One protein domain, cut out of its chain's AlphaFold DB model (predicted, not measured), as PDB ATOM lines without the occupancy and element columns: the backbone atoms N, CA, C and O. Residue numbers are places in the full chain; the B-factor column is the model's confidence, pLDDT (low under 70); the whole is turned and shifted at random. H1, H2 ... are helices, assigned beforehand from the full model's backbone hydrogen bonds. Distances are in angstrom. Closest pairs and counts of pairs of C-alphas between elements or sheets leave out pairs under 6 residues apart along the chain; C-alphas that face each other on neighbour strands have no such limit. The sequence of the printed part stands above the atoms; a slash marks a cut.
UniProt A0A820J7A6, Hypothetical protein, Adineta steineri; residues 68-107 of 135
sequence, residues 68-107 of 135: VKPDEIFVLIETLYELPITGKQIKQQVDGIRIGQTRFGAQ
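This is residues 68 to 107 of the 135 residues of the protein "Hypothetical protein" of Adineta steineri (UniProt A0A820J7A6). Two helices meet at a corner as an open V, with the longer helix H2 as one arm and H1 as the other. The bend of the V is the link of residues 82 to 86, and the far parts of both arms stand free. The printed part has 40 residues with two named helices, H1 then H2, no named strand, and is all helix. It is loose, with a radius of gyration of the C-alphas of 12.8 A, and flat, spanning 34 by 27 by 8 A.

H2, residues 87 to 106, and H1, residues 70 to 81, touch only at the corner by their tight link. The closest C-alphas are those of Gly 87 and Tyr 81, 3.9 A apart. H2 touches with residues 87 to 91 alone, and H1 with residues 80 to 81 alone. They run opposite ways at a steep tilt of 64 degrees. Each O i to N i+4 pair in H2 is within hydrogen-bond range; in H1, 7 of 8 are.

H2 is 29.3 A long, from C-alpha 87 at (205.831, 121.702, 172.593) to C-alpha 106 at (176.867, 117.869, 170.447). H1 is 17.4 A long and begins at C-alpha 70 at (200.635, 107.748, 158.183).

The C-alphas farthest apart, those of Pro 84 and Gln 107, are 37.2 A apart. The printed part has no cut. Its mean pLDDT is 79.4; residue 68 and residues 99 to 107 are under 70.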
ATOM      1  N   VAL A  68     205.084 111.115 152.990       66.62
ATOM      2  CA  VAL A  68     205.080 110.826 154.428       66.62
ATOM      3  C   VAL A  68     204.033 109.752 154.702       66.62
ATOM      4  O   VAL A  68     202.857 109.918 154.358       66.62
ATOM      5  N   LYS A  69     204.453 108.631 155.283       78.69
ATOM      6  CA  LYS A  69     203.538 107.545 155.645       78.69
ATOM      7  C   LYS A  69     202.704 107.951 156.864       78.69
ATOM      8  O   LYS A  69     203.204 108.691 157.707       78.69
ATOM      9  N   PRO A  70     201.471 107.438 157.021       76.38
ATOM     10  CA  PRO A  70     200.635 107.748 158.183       76.38
ATOM     11  C   PRO A  70     201.349 107.564 159.531       76.38
ATOM     12  O   PRO A  70     201.209 108.400 160.415       76.38
ATOM     13  N   ASP A  71     202.179 106.529 159.656       80.31
ATOM     14  CA  ASP A  71     202.925 106.243 160.887       80.31
ATOM     15  C   ASP A  71     203.982 107.318 161.200       80.31
ATOM     16  O   ASP A  71     204.192 107.675 162.358       80.31
ATOM     17  N   GLU A  72     204.594 107.905 160.170       82.25
ATOM     18  CA  GLU A  72     205.576 108.988 160.308       82.25
ATOM     19  C   GLU A  72     204.908 110.290 160.775       82.25
ATOM     20  O   GLU A  72     205.522 111.082 161.487       82.25
ATOM     21  N   ILE A  73     203.626 110.494 160.449       82.25
ATOM     22  CA  ILE A  73     202.852 111.651 160.919       82.25
ATOM     23  C   ILE A  73     202.707 111.612 162.443       82.25
ATOM     24  O   ILE A  73     202.878 112.639 163.098       82.25
ATOM     25  N   PHE A  74     202.429 110.444 163.027       84.50
ATOM     26  CA  PHE A  74     202.287 110.315 164.481       84.50
ATOM     27  C   PHE A  74     203.603 110.588 165.212       84.50
ATOM     28  O   PHE A  74     203.605 111.315 166.204       84.50
ATOM     29  N   VAL A  75     204.720 110.099 164.667       88.38
ATOM     30  CA  VAL A  75     206.063 110.364 165.205       88.38
ATOM     31  C   VAL A  75     206.399 111.858 165.145       88.38
ATOM     32  O   VAL A  75     206.919 112.424 166.107       88.38
ATOM     33  N   LEU A  76     206.058 112.534 164.044       89.12
ATOM     34  CA  LEU A  76     206.266 113.978 163.901       89.12
ATOM     35  C   LEU A  76     205.412 114.790 164.885       89.12
ATOM     36  O   LEU A  76     205.898 115.771 165.445       89.12
ATOM     37  N   ILE A  77     204.163 114.381 165.126       87.38
ATOM     38  CA  ILE A  77     203.282 115.013 166.119       87.38
ATOM     39  C   ILE A  77     203.855 114.856 167.531       87.38
ATOM     40  O   ILE A  77     203.856 115.815 168.302       87.38
ATOM     41  N   GLU A  78     204.357 113.672 167.874       88.38
ATOM     42  CA  GLU A  78     204.974 113.423 169.178       88.38
ATOM     43  C   GLU A  78     206.229 114.283 169.363       88.38
ATOM     44  O   GLU A  78     206.321 115.039 170.330       88.38
ATOM     45  N   THR A  79     207.106 114.300 168.359       89.75
ATOM     46  CA  THR A  79     208.321 115.133 168.347       89.75
ATOM     47  C   THR A  79     207.994 116.625 168.499       89.75
ATOM     48  O   THR A  79     208.672 117.354 169.224       89.75
ATOM     49  N   LEU A  80     206.923 117.101 167.852       91.06
ATOM     50  CA  LEU A  80     206.456 118.484 167.968       91.06
ATOM     51  C   LEU A  80     206.033 118.829 169.404       91.06
ATOM     52  O   LEU A  80     206.309 119.929 169.885       91.06
ATOM     53  N   TYR A  81     205.375 117.902 170.102       93.44
ATOM     54  CA  TYR A  81     204.952 118.093 171.491       93.44
ATOM     55  C   TYR A  81     206.090 117.959 172.504       93.44
ATOM     56  O   TYR A  81     205.983 118.505 173.606       93.44
ATOM     57  N   GLU A  82     207.184 117.303 172.132       94.69
ATOM     58  CA  GLU A  82     208.393 117.170 172.948       94.69
ATOM     59  C   GLU A  82     209.343 118.374 172.857       94.69
ATOM     60  O   GLU A  82     210.299 118.454 173.631       94.69
ATOM     61  N   LEU A  83     209.077 119.351 171.978       93.00
ATOM     62  CA  LEU A  83     209.905 120.555 171.878       93.00
ATOM     63  C   LEU A  83     210.033 121.264 173.243       93.00
ATOM     64  O   LEU A  83     209.016 121.584 173.872       93.00
ATOM     65  N   PRO A  84     211.262 121.585 173.692       85.25
ATOM     66  CA  PRO A  84     211.547 121.927 175.089       85.25
ATOM     67  C   PRO A  84     210.890 123.227 175.564       85.25
ATOM     68  O   PRO A  84     210.621 123.383 176.753       85.25
ATOM     69  N   ILE A  85     210.631 124.157 174.644       87.25
ATOM     70  CA  ILE A  85     210.088 125.482 174.960       87.25
ATOM     71  C   ILE A  85     208.596 125.545 174.614       87.25
ATOM     72  O   ILE A  85     207.778 125.930 175.444       87.25
ATOM     73  N   THR A  86     208.231 125.145 173.396       89.62
ATOM     74  CA  THR A  86     206.894 125.392 172.833       89.62
ATOM     75  C   THR A  86     206.008 124.152 172.773       89.62
ATOM     76  O   THR A  86     204.788 124.292 172.689       89.62
ATOM     77  N   GLY A  87     206.565 122.941 172.869       90.56
ATOM     78  CA  GLY A  87     205.831 121.702 172.593       90.56
ATOM     79  C   GLY A  87     204.604 121.513 173.487       90.56
ATOM     80  O   GLY A  87     203.502 121.242 173.003       90.56
ATOM     81  N   LYS A  88     204.747 121.786 174.790       90.25
ATOM     82  CA  LYS A  88     203.636 121.717 175.757       90.25
ATOM     83  C   LYS A  88     202.520 122.722 175.461       90.25
ATOM     84  O   LYS A  88     201.349 122.383 175.610       90.25
ATOM     85  N   GLN A  89     202.871 123.939 175.046       90.69
ATOM     86  CA  GLN A  89     201.894 124.986 174.728       90.69
ATOM     87  C   GLN A  89     201.117 124.644 173.455       90.69
ATOM     88  O   GLN A  89     199.896 124.786 173.420       90.69
ATOM     89  N   ILE A  90     201.810 124.123 172.438       89.69
ATOM     90  CA  ILE A  90     201.196 123.675 171.183       89.69
ATOM     91  C   ILE A  90     200.189 122.550 171.467       89.69
ATOM     92  O   ILE A  90     199.042 122.631 171.026       89.69
ATOM     93  N   LYS A  91     200.568 121.550 172.276       91.69
ATOM     94  CA  LYS A  91     199.670 120.452 172.670       91.69
ATOM     95  C   LYS A  91     198.394 120.957 173.348       91.69
ATOM     96  O   LYS A  91     197.295 120.569 172.966       91.69
ATOM     97  N   GLN A  92     198.534 121.874 174.306       88.94
ATOM     98  CA  GLN A  92     197.398 122.455 175.029       88.94
ATOM     99  C   GLN A  92     196.428 123.208 174.109       88.94
ATOM    100  O   GLN A  92     195.213 123.111 174.287       88.94
ATOM    101  N   GLN A  93     196.940 123.938 173.118       86.06
ATOM    102  CA  GLN A  93     196.101 124.645 172.149       86.06
ATOM    103  C   GLN A  93     195.323 123.675 171.254       86.06
ATOM    104  O   GLN A  93     194.124 123.865 171.047       86.06
ATOM    105  N   VAL A  94     195.971 122.612 170.770       88.75
ATOM    106  CA  VAL A  94     195.320 121.586 169.940       88.75
ATOM    107  C   VAL A  94     194.227 120.857 170.720       88.75
ATOM    108  O   VAL A  94     193.103 120.725 170.228       88.75
ATOM    109  N   ASP A  95     194.514 120.447 171.956       85.69
ATOM    110  CA  ASP A  95     193.532 119.795 172.825       85.69
ATOM    111  C   ASP A  95     192.336 120.721 173.106       85.69
ATOM    112  O   ASP A  95     191.181 120.293 173.038       85.69
ATOM    113  N   GLY A  96     192.593 122.013 173.336       78.81
ATOM    114  CA  GLY A  96     191.557 123.030 173.524       78.81
ATOM    115  C   GLY A  96     190.640 123.200 172.308       78.81
ATOM    116  O   GLY A  96     189.417 123.255 172.461       78.81
ATOM    117  N   ILE A  97     191.202 123.213 171.096       79.31
ATOM    118  CA  ILE A  97     190.430 123.282 169.843       79.31
ATOM    119  C   ILE A  97     189.564 122.029 169.677       79.31
ATOM    120  O   ILE A  97     188.381 122.144 169.348       79.31
ATOM    121  N   ARG A  98     190.119 120.842 169.956       72.31
ATOM    122  CA  ARG A  98     189.389 119.572 169.847       72.31
ATOM    123  C   ARG A  98     188.182 119.549 170.779       72.31
ATOM    124  O   ARG A  98     187.084 119.240 170.334       72.31
ATOM    125  N   ILE A  99     188.365 119.948 172.039       63.50
ATOM    126  CA  ILE A  99     187.292 120.030 173.044       63.50
ATOM    127  C   ILE A  99     186.220 121.051 172.636       63.50
ATOM    128  O   ILE A  99     185.028 120.802 172.825       63.50
ATOM    129  N   GLY A 100     186.627 122.186 172.062       60.66
ATOM    130  CA  GLY A 100     185.703 123.179 171.514       60.66
ATOM    131  C   GLY A 100     184.818 122.582 170.420       60.66
ATOM    132  O   GLY A 100     183.595 122.672 170.499       60.66
ATOM    133  N   GLN A 101     185.413 121.896 169.444       60.25
ATOM    134  CA  GLN A 101     184.686 121.283 168.330       60.25
ATOM    135  C   GLN A 101     183.704 120.190 168.777       60.25
ATOM    136  O   GLN A 101     182.574 120.161 168.288       60.25
ATOM    137  N   THR A 102     184.065 119.341 169.748       59.56
ATOM    138  CA  THR A 102     183.141 118.315 170.270       59.56
ATOM    139  C   THR A 102     181.928 118.933 170.969       59.56
ATOM    140  O   THR A 102     180.813 118.432 170.826       59.56
ATOM    141  N   ARG A 103     182.114 120.046 171.692       57.16
ATOM    142  CA  ARG A 103     181.022 120.752 172.386       57.16
ATOM    143  C   ARG A 103     180.037 121.413 171.421       57.16
ATOM    144  O   ARG A 103     178.837 121.355 171.666       57.16
ATOM    145  N   PHE A 104     180.515 121.989 170.317       53.34
ATOM    146  CA  PHE A 104     179.641 122.573 169.289       53.34
ATOM    147  C   PHE A 104     178.966 121.518 168.397       53.34
ATOM    148  O   PHE A 104     177.869 121.762 167.898       53.34
ATOM    149  N   GLY A 105     179.580 120.343 168.212       54.22
ATOM    150  CA  GLY A 105     178.965 119.213 167.507       54.22
ATOM    151  C   GLY A 105     177.786 118.599 168.270       54.22
ATOM    152  O   GLY A 105     176.739 118.359 167.679       54.22
ATOM    153  N   ALA A 106     177.916 118.434 169.590       53.34
ATOM    154  CA  ALA A 106     176.867 117.869 170.447       53.34
ATOM    155  C   ALA A 106     175.625 118.773 170.604       53.34
ATOM    156  O   ALA A 106     174.538 118.285 170.887       53.34
ATOM    157  N   GLN A 107     175.751 120.087 170.388       53.66
ATOM    158  CA  GLN A 107     174.618 121.025 170.443       53.66
ATOM    159  C   GLN A 107     173.706 120.985 169.202       53.66
ATOM    160  O   GLN A 107     172.709 121.704 169.166       53.66
TER     161      GLN A 107